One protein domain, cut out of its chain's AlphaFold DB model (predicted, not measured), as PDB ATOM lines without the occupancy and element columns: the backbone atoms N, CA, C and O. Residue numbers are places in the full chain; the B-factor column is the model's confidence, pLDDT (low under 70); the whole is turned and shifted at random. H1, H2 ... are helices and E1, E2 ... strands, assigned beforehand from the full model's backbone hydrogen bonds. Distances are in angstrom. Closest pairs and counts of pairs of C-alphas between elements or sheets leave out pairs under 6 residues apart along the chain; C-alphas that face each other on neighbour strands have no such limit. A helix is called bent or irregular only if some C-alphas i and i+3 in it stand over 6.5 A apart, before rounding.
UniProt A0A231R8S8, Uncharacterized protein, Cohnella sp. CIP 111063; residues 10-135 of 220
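This is residues 10 to 135 of the 220 residues of an uncharacterized protein of Cohnella sp. CIP 111063 (UniProt A0A231R8S8). A twisted four-stranded sheet forms one slab, and three helices, H1, H2 and H4, lie side by side in a row over one of its faces, with H2 in the middle of the row. The short H3 sits near one end of the sheet and only grazes it. The printed part has 126 residues, with four named strands and four named helices in the chain order E1 H1 E2 H2 E3 H3 E4 H4. The mixed sheet runs E1 E2 E4 E3, and the class is mixed, helices and strands. The whole is compact, with a radius of gyration of the C-alphas of 14.1 A and spans of 39 by 35 by 27 A.

E1, residues 18 to 23, is 12.8 A long and begins with C-alpha 18 at (166.036, 178.662, 44.322). E2, residues 52 to 63, is 21.9 A long and bends by 120 degrees at residue 55. E4, residues 96 to 102, is 19.9 A long, and E3, residues 79 to 85, is 19.1 A long. H1, residues 36 to 44, is 12.0 A long. H2, residues 64 to 77, is 19.3 A long and irregular, with C-alphas 69 and 72 at 7.2 A. H3 is residues 91 to 94. H4, residues 108 to 123, is 23.1 A long and ends with C-alpha 123 at (145.119, 163.115, 26.452).

E1 and E2 are parallel, with N 21 and O 57 at 2.8 A. E2 and E4 are antiparallel, with N 60 and O 99 at 2.9 A. E4 and E3 are antiparallel, with N 98 and O 84 at 2.8 A. H1, H2 and H4 lie on the same face, making two layers, helices over a sheet, at heights of 9.0, 9.8 and 9.7 A. Each runs along the strands: H1 over E1 and only just not over E2, on which 2 of its C-alphas fall, H2 over E2 and E4, H4 over E4 and E3. H2 and H4 touch, closest at the C-alphas of Tyr 65 and Gly 122, 4.5 A, at a shallow tilt of 9 degrees, opposite ways. H1 and H2 touch, closest at the C-alphas of Leu 38 and Thr 70, 5.7 A, at a shallow tilt of 20 degrees, the same way. H1 and H4 are apart. E1, H1, E2 form a strand-helix-strand unit, two parallel neighbour strands joined through a helix; E2, H2, E3 form a split one, with E4 between the strands. Both crossovers are right-handed. Every O i to N i+4 pair is within hydrogen-bond range in H1 and H4, and 6 of 10 in H2; H3 is too short for such a pair.

The C-alphas farthest apart, of Lys 48 and Glu 89, are 40.6 A apart. The printed part has no cut. The link from E1 to H1, 12 residues, is long. Mean pLDDT of the printed part is 87.6; residues 10 to 16 and 88 to 94 are under 70.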
ATOM      1  N   GLN A  10     152.220 186.592  42.687       56.72
ATOM      2  CA  GLN A  10     152.410 187.820  41.906       56.72
ATOM      3  C   GLN A  10     153.017 188.945  42.742       56.72
ATOM      4  O   GLN A  10     153.650 189.842  42.201       56.72
ATOM      5  N   ARG A  11     152.803 188.881  44.057       54.44
ATOM      6  CA  ARG A  11     153.296 189.828  45.043       54.44
ATOM      7  C   ARG A  11     154.508 189.284  45.787       54.44
ATOM      8  O   ARG A  11     154.830 189.788  46.847       54.44
ATOM      9  N   VAL A  12     155.174 188.251  45.283       63.72
ATOM     10  CA  VAL A  12     156.448 187.802  45.843       63.72
ATOM     11  C   VAL A  12     157.566 188.381  44.990       63.72
ATOM     12  O   VAL A  12     157.680 188.071  43.805       63.72
ATOM     13  N   ARG A  13     158.414 189.211  45.599       59.38
ATOM     14  CA  ARG A  13     159.724 189.533  45.038       59.38
ATOM     15  C   ARG A  13     160.706 188.491  45.533       59.38
ATOM     16  O   ARG A  13     160.813 188.268  46.734       59.38
ATOM     17  N   ALA A  14     161.359 187.849  44.576       62.03
ATOM     18  CA  ALA A  14     162.366 186.827  44.769       62.03
ATOM     19  C   ALA A  14     163.409 186.936  43.657       62.03
ATOM     20  O   ALA A  14     163.060 187.128  42.493       62.03
ATOM     21  N   GLU A  15     164.686 186.805  44.008       63.94
ATOM     22  CA  GLU A  15     165.744 186.606  43.017       63.94
ATOM     23  C   GLU A  15     165.776 185.142  42.547       63.94
ATOM     24  O   GLU A  15     165.380 184.230  43.279       63.94
ATOM     25  N   ALA A  16     166.277 184.909  41.328       61.47
ATOM     26  CA  ALA A  16     166.373 183.602  40.671       61.47
ATOM     27  C   ALA A  16     167.433 182.668  41.300       61.47
ATOM     28  O   ALA A  16     168.403 182.279  40.647       61.47
ATOM     29  N   LYS A  17     167.289 182.340  42.587       71.00
ATOM     30  CA  LYS A  17     168.301 181.622  43.386       71.00
ATOM     31  C   LYS A  17     167.800 180.312  44.001       71.00
ATOM     32  O   LYS A  17     168.561 179.643  44.694       71.00
ATOM     33  N   PHE A  18     166.551 179.911  43.760       86.19
ATOM     34  CA  PHE A  18     166.036 178.662  44.322       86.19
ATOM     35  C   PHE A  18     166.488 177.462  43.493       86.19
ATOM     36  O   PHE A  18     166.310 177.438  42.276       86.19
ATOM     37  N   SER A  19     167.043 176.444  44.151       90.12
ATOM     38  CA  SER A  19     167.438 175.181  43.517       90.12
ATOM     39  C   SER A  19     166.283 174.201  43.319       90.12
ATOM     40  O   SER A  19     166.409 173.269  42.521       90.12
ATOM     41  N   LEU A  20     165.157 174.420  44.001       91.75
ATOM     42  CA  LEU A  20     163.932 173.635  43.899       91.75
ATOM     43  C   LEU A  20     162.709 174.557  43.924       91.75
ATOM     44  O   LEU A  20     162.620 175.455  44.756       91.75
ATOM     45  N   LEU A  21     161.761 174.303  43.026       92.50
ATOM     46  CA  LEU A  21     160.473 174.976  42.951       92.50
ATOM     47  C   LEU A  21     159.358 173.929  42.998       92.50
ATOM     48  O   LEU A  21     159.230 173.116  42.084       92.50
ATOM     49  N   TRP A  22     158.549 173.967  44.057       93.00
ATOM     50  CA  TRP A  22     157.323 173.180  44.182       93.00
ATOM     51  C   TRP A  22     156.115 174.047  43.824       93.00
ATOM     52  O   TRP A  22     155.879 175.075  44.460       93.00
ATOM     53  N   LEU A  23     155.347 173.641  42.816       92.44
ATOM     54  CA  LEU A  23     154.149 174.336  42.353       92.44
ATOM     55  C   LEU A  23     152.922 173.439  42.526       92.44
ATOM     56  O   LEU A  23     152.858 172.360  41.947       92.44
ATOM     57  N   ASN A  24     151.932 173.931  43.266       91.06
ATOM     58  CA  ASN A  24     150.581 173.371  43.331       91.06
ATOM     59  C   ASN A  24     149.567 174.508  43.102       91.06
ATOM     60  O   ASN A  24     148.967 175.000  44.060       91.06
ATOM     61  N   PRO A  25     149.491 175.044  41.871       88.88
ATOM     62  CA  PRO A  25     148.603 176.158  41.539       88.88
ATOM     63  C   PRO A  25     147.121 175.789  41.725       88.88
ATOM     64  O   PRO A  25     146.766 174.614  41.638       88.88
ATOM     65  N   PRO A  26     146.231 176.777  41.925       84.56
ATOM     66  CA  PRO A  26     144.791 176.535  41.944       84.56
ATOM     67  C   PRO A  26     144.293 176.043  40.576       84.56
ATOM     68  O   PRO A  26     144.751 176.515  39.535       84.56
ATOM     69  N   TYR A  27     143.318 175.133  40.575       85.69
ATOM     70  CA  TYR A  27     142.760 174.547  39.349       85.69
ATOM     71  C   TYR A  27     141.602 175.382  38.828       85.69
ATOM     72  O   TYR A  27     140.431 175.070  39.041       85.69
ATOM     73  N   GLN A  28     141.943 176.483  38.173       87.06
ATOM     74  CA  GLN A  28     140.973 177.442  37.672       87.06
ATOM     75  C   GLN A  28     141.461 178.107  36.390       87.06
ATOM     76  O   GLN A  28     142.659 178.176  36.110       87.06
ATOM     77  N   THR A  29     140.512 178.646  35.639       87.19
ATOM     78  CA  THR A  29     140.795 179.553  34.532       87.19
ATOM     79  C   THR A  29     140.784 180.981  35.066       87.19
ATOM     80  O   THR A  29     139.871 181.375  35.790       87.19
ATOM     81  N   ASN A  30     141.816 181.749  34.738       82.25
ATOM     82  CA  ASN A  30     141.915 183.160  35.073       82.25
ATOM     83  C   ASN A  30     140.901 183.987  34.268       82.25
ATOM     84  O   ASN A  30     140.291 183.521  33.305       82.25
ATOM     85  N   VAL A  31     140.746 185.256  34.650       81.31
ATOM     86  CA  VAL A  31     139.819 186.201  33.999       81.31
ATOM     87  C   VAL A  31     140.131 186.392  32.509       81.31
ATOM     88  O   VAL A  31     139.229 186.640  31.717       81.31
ATOM     89  N   ASP A  32     141.396 186.249  32.119       84.25
ATOM     90  CA  ASP A  32     141.870 186.351  30.734       84.25
ATOM     91  C   ASP A  32     141.672 185.062  29.912       84.25
ATOM     92  O   ASP A  32     142.027 185.025  28.734       84.25
ATOM     93  N   GLY A  33     141.098 184.012  30.506       84.81
ATOM     94  CA  GLY A  33     140.898 182.719  29.859       84.81
ATOM     95  C   GLY A  33     142.112 181.788  29.921       84.81
ATOM     96  O   GLY A  33     142.002 180.640  29.491       84.81
ATOM     97  N   GLU A  34     143.254 182.225  30.467       88.56
ATOM     98  CA  GLU A  34     144.421 181.360  30.657       88.56
ATOM     99  C   GLU A  34     144.240 180.478  31.897       88.56
ATOM    100  O   GLU A  34     143.757 180.910  32.943       88.56
ATOM    101  N   ARG A  35     144.663 179.217  31.814       90.94
ATOM    102  CA  ARG A  35     144.745 178.341  32.982       90.94
ATOM    103  C   ARG A  35     145.728 178.892  34.014       90.94
ATOM    104  O   ARG A  35     146.883 179.159  33.677       90.94
ATOM    105  N   ALA A  36     145.315 178.982  35.275       90.06
ATOM    106  CA  ALA A  36     146.174 179.474  36.347       90.06
ATOM    107  C   ALA A  36     147.478 178.669  36.444       90.06
ATOM    108  O   ALA A  36     148.548 179.243  36.627       90.06
ATOM    109  N   GLU A  37     147.430 177.354  36.233       94.25
ATOM    110  CA  GLU A  37     148.618 176.504  36.266       94.25
ATOM    111  C   GLU A  37     149.659 176.923  35.220       94.25
ATOM    112  O   GLU A  37     150.858 177.001  35.510       94.25
ATOM    113  N   LEU A  38     149.191 177.264  34.018       94.62
ATOM    114  CA  LEU A  38     150.029 177.740  32.930       94.62
ATOM    115  C   LEU A  38     150.626 179.119  33.248       94.62
ATOM    116  O   LEU A  38     151.829 179.316  33.055       94.62
ATOM    117  N   SER A  39     149.829 180.041  33.795       92.88
ATOM    118  CA  SER A  39     150.293 181.372  34.205       92.88
ATOM    119  C   SER A  39     151.353 181.305  35.309       92.88
ATOM    120  O   SER A  39     152.370 181.999  35.236       92.88
ATOM    121  N   PHE A  40     151.156 180.445  36.316       92.31
ATOM    122  CA  PHE A  40     152.110 180.234  37.409       92.31
ATOM    123  C   PHE A  40     153.430 179.673  36.885       92.31
ATOM    124  O   PHE A  40     154.490 180.234  37.171       92.31
ATOM    125  N   LEU A  41     153.369 178.608  36.075       95.38
ATOM    126  CA  LEU A  41     154.557 178.030  35.455       95.38
ATOM    127  C   LEU A  41     155.295 179.095  34.638       95.38
ATOM    128  O   LEU A  41     156.506 179.250  34.778       95.38
ATOM    129  N   ARG A  42     154.573 179.872  33.822       94.94
ATOM    130  CA  ARG A  42     155.141 180.929  32.979       94.94
ATOM    131  C   ARG A  42     155.870 181.990  33.787       94.94
ATOM    132  O   ARG A  42     157.002 182.316  33.432       94.94
ATOM    133  N   ALA A  43     155.228 182.516  34.824       91.19
ATOM    134  CA  ALA A  43     155.743 183.621  35.620       91.19
ATOM    135  C   ALA A  43     156.946 183.198  36.473       91.19
ATOM    136  O   ALA A  43     157.992 183.838  36.428       91.19
ATOM    137  N   LEU A  44     156.830 182.081  37.197       91.50
ATOM    138  CA  LEU A  44     157.845 181.646  38.163       91.50
ATOM    139  C   LEU A  44     159.079 181.016  37.507       91.50
ATOM    140  O   LEU A  44     160.117 180.865  38.149       91.50
ATOM    141  N   THR A  45     158.988 180.689  36.218       92.94
ATOM    142  CA  THR A  45     160.090 180.126  35.419       92.94
ATOM    143  C   THR A  45     160.455 181.040  34.251       92.94
ATOM    144  O   THR A  45     161.020 180.600  33.251       92.94
ATOM    145  N   ASP A  46     160.071 182.317  34.324       91.88
ATOM    146  CA  ASP A  46     160.503 183.314  33.354       91.88
ATOM    147  C   ASP A  46     162.028 183.495  33.408       91.88
ATOM    148  O   ASP A  46     162.641 183.446  34.471       91.88
ATOM    149  N   PHE A  47     162.660 183.730  32.260       85.75
ATOM    150  CA  PHE A  47     164.118 183.846  32.198       85.75
ATOM    151  C   PHE A  47     164.653 185.087  32.930       85.75
ATOM    152  O   PHE A  47     165.787 185.078  33.398       85.75
ATOM    153  N   LYS A  48     163.860 186.163  33.007       84.19
ATOM    154  CA  LYS A  48     164.263 187.427  33.637       84.19
ATOM    155  C   LYS A  48     163.705 187.574  35.047       84.19
ATOM    156  O   LYS A  48     164.380 188.136  35.900       84.19
ATOM    157  N   LYS A  49     162.462 187.137  35.259       83.19
ATOM    158  CA  LYS A  49     161.704 187.362  36.503       83.19
ATOM    159  C   LYS A  49     161.406 186.088  37.293       83.19
ATOM    160  O   LYS A  49     160.772 186.165  38.339       83.19
ATOM    161  N   GLY A  50     161.793 184.925  36.774       85.81
ATOM    162  CA  GLY A  50     161.570 183.654  37.443       85.81
ATOM    163  C   GLY A  50     162.411 183.516  38.707       85.81
ATOM    164  O   GLY A  50     163.399 184.215  38.907       85.81
ATOM    165  N   VAL A  51     162.011 182.573  39.552       88.00
ATOM    166  CA  VAL A  51     162.632 182.324  40.862       88.00
ATOM    167  C   VAL A  51     163.548 181.095  40.840       88.00
ATOM    168  O   VAL A  51     164.438 180.949  41.676       88.00
ATOM    169  N   LEU A  52     163.348 180.210  39.861       90.25
ATOM    170  CA  LEU A  52     164.085 178.959  39.725       90.25
ATOM    171  C   LEU A  52     165.439 179.195  39.047       90.25
ATOM    172  O   LEU A  52     165.511 179.714  37.932       90.25
ATOM    173  N   GLN A  53     166.517 178.781  39.709       90.44
ATOM    174  CA  GLN A  53     167.866 178.890  39.164       90.44
ATOM    175  C   GLN A  53     168.067 177.927  37.989       90.44
ATOM    176  O   GLN A  53     167.505 176.826  37.977       90.44
ATOM    177  N   LYS A  54     168.928 178.287  37.028       90.81
ATOM    178  CA  LYS A  54     169.316 177.372  35.942       90.81
ATOM    179  C   LYS A  54     169.852 176.060  36.525       90.81
ATOM    180  O   LYS A  54     170.686 176.065  37.425       90.81
ATOM    181  N   GLY A  55     169.370 174.940  35.997       91.81
ATOM    182  CA  GLY A  55     169.686 173.605  36.494       91.81
ATOM    183  C   GLY A  55     168.902 173.204  37.745       91.81
ATOM    184  O   GLY A  55     169.120 172.105  38.228       91.81
ATOM    185  N   GLY A  56     167.992 174.036  38.265       92.94
ATOM    186  CA  GLY A  56     167.126 173.727  39.408       92.94
ATOM    187  C   GLY A  56     166.071 172.649  39.121       92.94
ATOM    188  O   GLY A  56     165.911 172.193  37.985       92.94
ATOM    189  N   LEU A  57     165.388 172.165  40.166       94.56
ATOM    190  CA  LEU A  57     164.323 171.153  40.084       94.56
ATOM    191  C   LEU A  57     162.958 171.826  40.088       94.56
ATOM    192  O   LEU A  57     162.681 172.633  40.970       94.56
ATOM    193  N   LEU A  58     162.096 171.448  39.156       96.25
ATOM    194  CA  LEU A  58     160.671 171.723  39.229       96.25
ATOM    195  C   LEU A  58     159.943 170.462  39.690       96.25
ATOM    196  O   LEU A  58     160.164 169.388  39.131       96.25
ATOM    197  N   LEU A  59     159.052 170.630  40.661       95.12
ATOM    198  CA  LEU A  59     158.017 169.676  41.035       95.12
ATOM    199  C   LEU A  59     156.670 170.372  40.844       95.12
ATOM    200  O   LEU A  59     156.367 171.337  41.544       95.12
ATOM    201  N   PHE A  60     155.888 169.942  39.860       95.50
ATOM    202  CA  PHE A  60     154.680 170.645  39.435       95.50
ATOM    203  C   PHE A  60     153.463 169.727  39.494       95.50
ATOM    204  O   PHE A  60     153.314 168.831  38.665       95.50
ATOM    205  N   CYS A  61     152.622 169.954  40.500       93.25
ATOM    206  CA  CYS A  61     151.399 169.207  40.758       93.25
ATOM    207  C   CYS A  61     150.221 169.846  40.013       93.25
ATOM    208  O   CYS A  61     149.794 170.952  40.349       93.25
ATOM    209  N   ILE A  62     149.703 169.154  39.002       93.00
ATOM    210  CA  ILE A  62     148.599 169.623  38.152       93.00
ATOM    211  C   ILE A  62     147.663 168.469  37.788       93.00
ATOM    212  O   ILE A  62     148.079 167.312  37.841       93.00
ATOM    213  N   PRO A  63     146.420 168.733  37.360       92.06
ATOM    214  CA  PRO A  63     145.591 167.706  36.744       92.06
ATOM    215  C   PRO A  63     146.224 167.210  35.434       92.06
ATOM    216  O   PRO A  63     146.772 168.001  34.667       92.06
ATOM    217  N   GLN A  64     146.104 165.916  35.135       92.50
ATOM    218  CA  GLN A  64     146.710 165.272  33.962       92.50
ATOM    219  C   GLN A  64     146.363 165.990  32.651       92.50
ATOM    220  O   GLN A  64     147.239 166.211  31.819       92.50
ATOM    221  N   TYR A  65     145.111 166.415  32.476       91.62
ATOM    222  CA  TYR A  65     144.672 167.070  31.240       91.62
ATOM    223  C   TYR A  65     145.402 168.404  30.968       91.62
ATOM    224  O   TYR A  65     145.599 168.772  29.809       91.62
ATOM    225  N   VAL A  66     145.895 169.078  32.016       94.94
ATOM    226  CA  VAL A  66     146.642 170.351  31.943       94.94
ATOM    227  C   VAL A  66     148.067 170.162  31.403       94.94
ATOM    228  O   VAL A  66     148.736 171.127  31.017       94.94
ATOM    229  N   LEU A  67     148.552 168.917  31.300       95.94
ATOM    230  CA  LEU A  67     149.814 168.616  30.617       95.94
ATOM    231  C   LEU A  67     149.805 169.139  29.177       95.94
ATOM    232  O   LEU A  67     150.838 169.603  28.698       95.94
ATOM    233  N   THR A  68     148.654 169.105  28.497       96.50
ATOM    234  CA  THR A  68     148.523 169.591  27.116       96.50
ATOM    235  C   THR A  68     148.747 171.104  27.022       96.50
ATOM    236  O   THR A  68     149.559 171.551  26.209       96.50
ATOM    237  N   ASP A  69     148.122 171.882  27.907       96.25
ATOM    238  CA  ASP A  69     148.252 173.344  27.966       96.25
ATOM    239  C   ASP A  69     149.681 173.782  28.328       96.25
ATOM    240  O   ASP A  69     150.213 174.769  27.814       96.25
ATOM    241  N   THR A  70     150.337 173.025  29.210       97.25
ATOM    242  CA  THR A  70     151.670 173.351  29.742       97.25
ATOM    243  C   THR A  70     152.825 172.762  28.927       97.25
ATOM    244  O   THR A  70     153.966 173.215  29.073       97.25
ATOM    245  N   ALA A  71     152.553 171.833  28.002       97.81
ATOM    246  CA  ALA A  71     153.550 171.116  27.203       97.81
ATOM    247  C   ALA A  71     154.527 172.039  26.466       97.81
ATOM    248  O   ALA A  71     155.726 171.758  26.409       97.81
ATOM    249  N   GLY A  72     154.038 173.147  25.902       97.81
ATOM    250  CA  GLY A  72     154.871 174.112  25.178       97.81
ATOM    251  C   GLY A  72     155.919 174.777  26.074       97.81
ATOM    252  O   GLY A  72     157.096 174.837  25.719       97.81
ATOM    253  N   LEU A  73     155.518 175.225  27.267       97.56
ATOM    254  CA  LEU A  73     156.452 175.795  28.242       97.56
ATOM    255  C   LEU A  73     157.409 174.751  28.809       97.56
ATOM    256  O   LEU A  73     158.610 175.010  28.878       97.56
ATOM    257  N   LEU A  74     156.878 173.590  29.196       98.25
ATOM    258  CA  LEU A  74     157.651 172.496  29.773       98.25
ATOM    259  C   LEU A  74     158.758 172.055  28.809       98.25
ATOM    260  O   LEU A  74     159.938 172.146  29.129       98.25
ATOM    261  N   SER A  75     158.391 171.697  27.579       97.94
ATOM    262  CA  SER A  75     159.347 171.299  26.538       97.94
ATOM    263  C   SER A  75     160.323 172.412  26.131       97.94
ATOM    264  O   SER A  75     161.450 172.124  25.743       97.94
ATOM    265  N   GLY A  76     159.922 173.684  26.214       97.38
ATOM    266  CA  GLY A  76     160.745 174.819  25.789       97.38
ATOM    267  C   GLY A  76     161.770 175.300  26.820       97.38
ATOM    268  O   GLY A  76     162.786 175.888  26.434       97.38
ATOM    269  N   ARG A  77     161.505 175.087  28.114       97.12
ATOM    270  CA  ARG A  77     162.316 175.606  29.232       97.12
ATOM    271  C   ARG A  77     163.031 174.520  30.032       97.12
ATOM    272  O   ARG A  77     163.999 174.839  30.717       97.12
ATOM    273  N   PHE A  78     162.568 173.278  29.945       97.44
ATOM    274  CA  PHE A  78     163.043 172.181  30.776       97.44
ATOM    275  C   PHE A  78     163.633 171.032  29.954       97.44
ATOM    276  O   PHE A  78     163.436 170.937  28.741       97.44
ATOM    277  N   ARG A  79     164.353 170.156  30.656       95.88
ATOM    278  CA  ARG A  79     164.876 168.869  30.189       95.88
ATOM    279  C   ARG A  79     164.630 167.794  31.245       95.88
ATOM    280  O   ARG A  79     164.186 168.118  32.350       95.88
ATOM    281  N   ASP A  80     164.904 166.540  30.895       94.31
ATOM    282  CA  ASP A  80     164.772 165.386  31.798       94.31
ATOM    283  C   ASP A  80     163.371 165.303  32.441       94.31
ATOM    284  O   ASP A  80     163.223 165.085  33.644       94.31
ATOM    285  N   ILE A  81     162.325 165.551  31.642       95.69
ATOM    286  CA  ILE A  81     160.944 165.616  32.137       95.69
ATOM    287  C   ILE A  81     160.402 164.210  32.370       95.69
ATOM    288  O   ILE A  81     160.331 163.404  31.443       95.69
ATOM    289  N   SER A  82     159.948 163.963  33.594       94.12
ATOM    290  CA  SER A  82     159.220 162.760  33.999       94.12
ATOM    291  C   SER A  82     157.864 163.151  34.579       94.12
ATOM    292  O   SER A  82     157.736 164.202  35.206       94.12
ATOM    293  N   VAL A  83     156.845 162.322  34.366       94.56
ATOM    294  CA  VAL A  83     155.485 162.569  34.860       94.56
ATOM    295  C   VAL A  83     155.021 161.341  35.620       94.56
ATOM    296  O   VAL A  83     155.070 160.239  35.080       94.56
ATOM    297  N   TYR A  84     154.561 161.547  36.848       91.94
ATOM    298  CA  TYR A  84     154.100 160.481  37.728       91.94
ATOM    299  C   TYR A  84     152.669 160.750  38.164       91.94
ATOM    300  O   TYR A  84     152.319 161.891  38.474       91.94
ATOM    301  N   ARG A  85     151.843 159.708  38.212       89.81
ATOM    302  CA  ARG A  85     150.499 159.789  38.794       89.81
ATOM    303  C   ARG A  85     150.526 159.457  40.281       89.81
ATOM    304  O   ARG A  85     151.329 158.636  40.726       89.81
ATOM    305  N   PHE A  86     149.608 160.053  41.033       84.12
ATOM    306  CA  PHE A  86     149.387 159.671  42.428       84.12
ATOM    307  C   PHE A  86     148.869 158.225  42.536       84.12
ATOM    308  O   PHE A  86     148.258 157.687  41.607       84.12
ATOM    309  N   THR A  87     149.159 157.595  43.673       71.94
ATOM    310  CA  THR A  87     148.827 156.200  44.008       71.94
ATOM    311  C   THR A  87     147.395 156.015  44.511       71.94
ATOM    312  O   THR A  87     146.903 154.891  44.530       71.94
ATOM    313  N   ASP A  88     146.727 157.101  44.908       62.25
ATOM    314  CA  ASP A  88     145.528 157.046  45.749       62.25
ATOM    315  C   ASP A  88     144.255 156.544  45.047       62.25
ATOM    316  O   ASP A  88     144.007 156.832  43.873       62.25
ATOM    317  N   GLU A  89     143.362 155.932  45.841       60.03
ATOM    318  CA  GLU A  89     141.954 155.636  45.503       60.03
ATOM    319  C   GLU A  89     141.167 156.884  45.046       60.03
ATOM    320  O   GLU A  89     140.117 156.777  44.416       60.03
ATOM    321  N   HIS A  90     141.681 158.087  45.323       53.31
ATOM    322  CA  HIS A  90     141.098 159.370  44.925       53.31
ATOM    323  C   HIS A  90     141.630 159.926  43.594       53.31
ATOM    324  O   HIS A  90     141.181 160.998  43.168       53.31
ATOM    325  N   TYR A  91     142.544 159.220  42.905       60.62
ATOM    326  CA  TYR A  91     143.039 159.634  41.585       60.62
ATOM    327  C   TYR A  91     141.896 159.871  40.595       60.62
ATOM    328  O   TYR A  91     141.946 160.821  39.820       60.62
ATOM    329  N   ASP A  92     140.837 159.063  40.648       60.59
ATOM    330  CA  ASP A  92     139.736 159.156  39.688       60.59
ATOM    331  C   ASP A  92     138.982 160.503  39.763       60.59
ATOM    332  O   ASP A  92     138.413 160.932  38.757       60.59
ATOM    333  N   ASN A  93     139.062 161.225  40.891       61.12
ATOM    334  CA  ASN A  93     138.397 162.520  41.077       61.12
ATOM    335  C   ASN A  93     139.193 163.702  40.504       61.12
ATOM    336  O   ASN A  93     138.621 164.562  39.839       61.12
ATOM    337  N   PHE A  94     140.505 163.762  40.757       64.31
ATOM    338  CA  PHE A  94     141.327 164.928  40.394       64.31
ATOM    339  C   PHE A  94     142.343 164.647  39.285       64.31
ATOM    340  O   PHE A  94     142.809 165.581  38.630       64.31
ATOM    341  N   LYS A  95     142.678 163.370  39.061       83.31
ATOM    342  CA  LYS A  95     143.660 162.883  38.082       83.31
ATOM    343  C   LYS A  95     144.972 163.662  38.153       83.31
ATOM    344  O   LYS A  95     145.510 164.082  37.132       83.31
ATOM    345  N   GLN A  96     145.439 163.941  39.368       86.69
ATOM    346  CA  GLN A  96     146.630 164.756  39.588       86.69
ATOM    347  C   GLN A  96     147.891 163.996  39.202       86.69
ATOM    348  O   GLN A  96     148.041 162.806  39.477       86.69
ATOM    349  N   VAL A  97     148.825 164.717  38.603       92.19
ATOM    350  CA  VAL A  97     150.156 164.237  38.257       92.19
ATOM    351  C   VAL A  97     151.201 165.175  38.834       92.19
ATOM    352  O   VAL A  97     150.962 166.374  38.985       92.19
ATOM    353  N   ILE A  98     152.380 164.634  39.120       93.62
ATOM    354  CA  ILE A  98     153.572 165.415  39.432       93.62
ATOM    355  C   ILE A  98     154.488 165.377  38.217       93.62
ATOM    356  O   ILE A  98     154.983 164.318  37.827       93.62
ATOM    357  N   VAL A  99     154.737 166.546  37.635       96.12
ATOM    358  CA  VAL A  99     155.800 166.731  36.649       96.12
ATOM    359  C   VAL A  99     157.093 167.042  37.390       96.12
ATOM    360  O   VAL A  99     157.169 168.015  38.142       96.12
ATOM    361  N   VAL A 100     158.115 166.228  37.150       95.25
ATOM    362  CA  VAL A 100     159.477 166.429  37.642       95.25
ATOM    363  C   VAL A 100     160.348 166.830  36.466       95.25
ATOM    364  O   VAL A 100     160.366 166.137  35.450       95.25
ATOM    365  N   ALA A 101     161.047 167.957  36.571       96.31
ATOM    366  CA  ALA A 101     161.809 168.491  35.447       96.31
ATOM    367  C   ALA A 101     163.030 169.306  35.883       96.31
ATOM    368  O   ALA A 101     163.015 169.982  36.914       96.31
ATOM    369  N   ARG A 102     164.084 169.304  35.061       95.69
ATOM    370  CA  ARG A 102     165.270 170.145  35.264       95.69
ATOM    371  C   ARG A 102     165.109 171.460  34.509       95.69
ATOM    372  O   ARG A 102     164.853 171.440  33.306       95.69
ATOM    373  N   TYR A 103     165.272 172.599  35.186       95.62
ATOM    374  CA  TYR A 103     165.155 173.924  34.564       95.62
ATOM    375  C   TYR A 103     166.376 174.268  33.716       95.62
ATOM    376  O   TYR A 103     167.288 174.992  34.119       95.62
ATOM    377  N   GLU A 104     166.409 173.683  32.531       94.25
ATOM    378  CA  GLU A 104     167.422 173.890  31.519       94.25
ATOM    379  C   GLU A 104     166.870 173.450  30.169       94.25
ATOM    380  O   GLU A 104     166.222 172.415  30.056       94.25
ATOM    381  N   ARG A 105     167.134 174.230  29.125       94.88
ATOM    382  CA  ARG A 105     166.583 173.958  27.802       94.88
ATOM    383  C   ARG A 105     167.217 172.708  27.182       94.88
ATOM    384  O   ARG A 105     168.427 172.679  26.971       94.88
ATOM    385  N   ALA A 106     166.390 171.730  26.817       94.62
ATOM    386  CA  ALA A 106     166.823 170.546  26.075       94.62
ATOM    387  C   ALA A 106     167.272 170.885  24.630       94.62
ATOM    388  O   ALA A 106     166.902 171.937  24.096       94.62
ATOM    389  N   PRO A 107     168.020 170.017  23.928       95.19
ATOM    390  CA  PRO A 107     168.264 170.143  22.488       95.19
ATOM    391  C   PRO A 107     166.959 170.170  21.673       95.19
ATOM    392  O   PRO A 107     165.980 169.526  22.038       95.19
ATOM    393  N   ARG A 108     166.926 170.878  20.531       91.62
ATOM    394  CA  ARG A 108     165.685 171.097  19.746       91.62
ATOM    395  C   ARG A 108     164.913 169.811  19.414       91.62
ATOM    396  O   ARG A 108     163.693 169.803  19.535       91.62
ATOM    397  N   GLY A 109     165.608 168.743  19.013       92.62
ATOM    398  CA  GLY A 109     164.964 167.462  18.694       92.62
ATOM    399  C   GLY A 109     164.284 166.821  19.907       92.62
ATOM    400  O   GLY A 109     163.193 166.264  19.792       92.62
ATOM    401  N   GLU A 110     164.886 166.972  21.085       94.06
ATOM    402  CA  GLU A 110     164.325 166.485  22.340       94.06
ATOM    403  C   GLU A 110     163.110 167.318  22.764       94.06
ATOM    404  O   GLU A 110     162.087 166.734  23.104       94.06
ATOM    405  N   GLN A 111     163.150 168.652  22.610       96.00
ATOM    406  CA  GLN A 111     161.998 169.530  22.883       96.00
ATOM    407  C   GLN A 111     160.752 169.063  22.110       96.00
ATOM    408  O   GLN A 111     159.677 168.908  22.686       96.00
ATOM    409  N   THR A 112     160.890 168.770  20.810       96.69
ATOM    410  CA  THR A 112     159.773 168.266  19.991       96.69
ATOM    411  C   THR A 112     159.275 166.901  20.469       96.69
ATOM    412  O   THR A 112     158.064 166.677  20.520       96.69
ATOM    413  N   ARG A 113     160.183 165.990  20.841       96.81
ATOM    414  CA  ARG A 113     159.821 164.677  21.393       96.81
ATOM    415  C   ARG A 113     159.062 164.821  22.714       96.81
ATOM    416  O   ARG A 113     158.010 164.209  22.872       96.81
ATOM    417  N   MET A 114     159.563 165.647  23.627       96.81
ATOM    418  CA  MET A 114     158.967 165.897  24.940       96.81
ATOM    419  C   MET A 114     157.600 166.560  24.810       96.81
ATOM    420  O   MET A 114     156.657 166.129  25.459       96.81
ATOM    421  N   TYR A 115     157.461 167.547  23.920       97.81
ATOM    422  CA  TYR A 115     156.172 168.170  23.628       97.81
ATOM    423  C   TYR A 115     155.129 167.125  23.214       97.81
ATOM    424  O   TYR A 115     154.049 167.063  23.795       97.81
ATOM    425  N   ARG A 116     155.464 166.256  22.250       97.44
ATOM    426  CA  ARG A 116     154.560 165.189  21.789       97.44
ATOM    427  C   ARG A 116     154.248 164.176  22.889       97.44
ATOM    428  O   ARG A 116     153.105 163.740  22.996       97.44
ATOM    429  N   ALA A 117     155.236 163.819  23.709       96.06
ATOM    430  CA  ALA A 117     155.035 162.924  24.843       96.06
ATOM    431  C   ALA A 117     154.057 163.531  25.860       96.06
ATOM    432  O   ALA A 117     153.085 162.879  26.220       96.06
ATOM    433  N   LEU A 118     154.240 164.796  26.245       97.06
ATOM    434  CA  LEU A 118     153.342 165.502  27.166       97.06
ATOM    435  C   LEU A 118     151.921 165.643  26.604       97.06
ATOM    436  O   LEU A 118     150.959 165.436  27.337       97.06
ATOM    437  N   GLN A 119     151.778 165.911  25.302       97.44
ATOM    438  CA  GLN A 119     150.474 165.907  24.624       97.44
ATOM    439  C   GLN A 119     149.804 164.527  24.668       97.44
ATOM    440  O   GLN A 119     148.601 164.425  24.896       97.44
ATOM    441  N   THR A 120     150.579 163.460  24.472       95.81
ATOM    442  CA  THR A 120     150.070 162.081  24.527       95.81
ATOM    443  C   THR A 120     149.637 161.719  25.943       95.81
ATOM    444  O   THR A 120     148.548 161.194  26.131       95.81
ATOM    445  N   LEU A 121     150.454 162.047  26.947       94.31
ATOM    446  CA  LEU A 121     150.149 161.788  28.353       94.31
ATOM    447  C   LEU A 121     148.940 162.596  28.832       94.31
ATOM    448  O   LEU A 121     148.097 162.055  29.537       94.31
ATOM    449  N   GLY A 122     148.816 163.863  28.430       93.56
ATOM    450  CA  GLY A 122     147.693 164.710  28.831       93.56
ATOM    451  C   GLY A 122     146.340 164.262  28.277       93.56
ATOM    452  O   GLY A 122     145.327 164.422  28.950       93.56
ATOM    453  N   ASN A 123     146.329 163.655  27.086       92.50
ATOM    454  CA  ASN A 123     145.119 163.115  26.452       92.50
ATOM    455  C   ASN A 123     144.915 161.608  26.695       92.50
ATOM    456  O   ASN A 123     143.908 161.046  26.266       92.50
ATOM    457  N   GLY A 124     145.893 160.940  27.304       87.19
ATOM    458  CA  GLY A 124     145.927 159.492  27.455       87.19
ATOM    459  C   GLY A 124     145.281 158.982  28.742       87.19
ATOM    460  O   GLY A 124     144.845 159.745  29.602       87.19
ATOM    461  N   ASP A 125     145.248 157.660  28.884       83.88
ATOM    462  CA  ASP A 125     144.758 156.994  30.094       83.88
ATOM    463  C   ASP A 125     145.844 156.915  31.187       83.88
ATOM    464  O   ASP A 125     147.044 157.006  30.916       83.88
ATOM    465  N   ARG A 126     145.425 156.698  32.438       76.19
ATOM    466  CA  ARG A 126     146.284 156.571  33.625       76.19
ATOM    467  C   ARG A 126     147.327 155.457  33.511       76.19
ATOM    468  O   ARG A 126     148.350 155.510  34.182       76.19
ATOM    469  N   THR A 127     147.075 154.455  32.671       80.44
ATOM    470  CA  THR A 127     147.977 153.317  32.417       80.44
ATOM    471  C   THR A 127     149.285 153.722  31.739       80.44
ATOM    472  O   THR A 127     150.266 152.990  31.825       80.44
ATOM    473  N   LEU A 128     149.326 154.898  31.107       81.69
ATOM    474  CA  LEU A 128     150.533 155.442  30.484       81.69
ATOM    475  C   LEU A 128     151.481 156.117  31.483       81.69
ATOM    476  O   LEU A 128     152.586 156.500  31.102       81.69
ATOM    477  N   LEU A 129     151.044 156.307  32.731       85.00
ATOM    478  CA  LEU A 129     151.781 157.045  33.748       85.00
ATOM    479  C   LEU A 129     152.277 156.102  34.853       85.00
ATOM    480  O   LEU A 129     151.451 155.416  35.473       85.00
ATOM    481  N   PRO A 130     153.592 156.100  35.148       87.38
ATOM    482  CA  PRO A 130     154.119 155.410  36.316       87.38
ATOM    483  C   PRO A 130     153.589 156.053  37.600       87.38
ATOM    484  O   PRO A 130     153.264 157.247  37.642       87.38
ATOM    485  N   THR A 131     153.487 155.257  38.656       84.25
ATOM    486  CA  THR A 131     153.059 155.721  39.979       84.25
ATOM    487  C   THR A 131     154.163 156.480  40.708       84.25
ATOM    488  O   THR A 131     155.345 156.336  40.401       84.25
ATOM    489  N   LEU A 132     153.789 157.269  41.721       78.81
ATOM    490  CA  LEU A 132     154.765 157.893  42.619       78.81
ATOM    491  C   LEU A 132     155.631 156.881  43.391       78.81
ATOM    492  O   LEU A 132     156.731 157.233  43.799       78.81
ATOM    493  N   GLU A 133     155.186 155.634  43.555       78.50
ATOM    494  CA  GLU A 133     156.001 154.559  44.145       78.50
ATOM    495  C   GLU A 133     157.204 154.179  43.271       78.50
ATOM    496  O   GLU A 133     158.227 153.728  43.779       78.50
ATOM    497  N   GLU A 134     157.111 154.406  41.962       76.62
ATOM    498  CA  GLU A 134     158.171 154.114  40.990       76.62
ATOM    499  C   GLU A 134     159.163 155.282  40.832       76.62
ATOM    500  O   GLU A 134     160.071 155.233  39.998       76.62
ATOM    501  N   VAL A 135     159.003 156.353  41.615       78.62
ATOM    502  CA  VAL A 135     159.876 157.528  41.571       78.62
ATOM    503  C   VAL A 135     161.266 157.181  42.096       78.62
ATOM    504  O   VAL A 135     161.465 156.895  43.277       78.62
TER     505      VAL A 135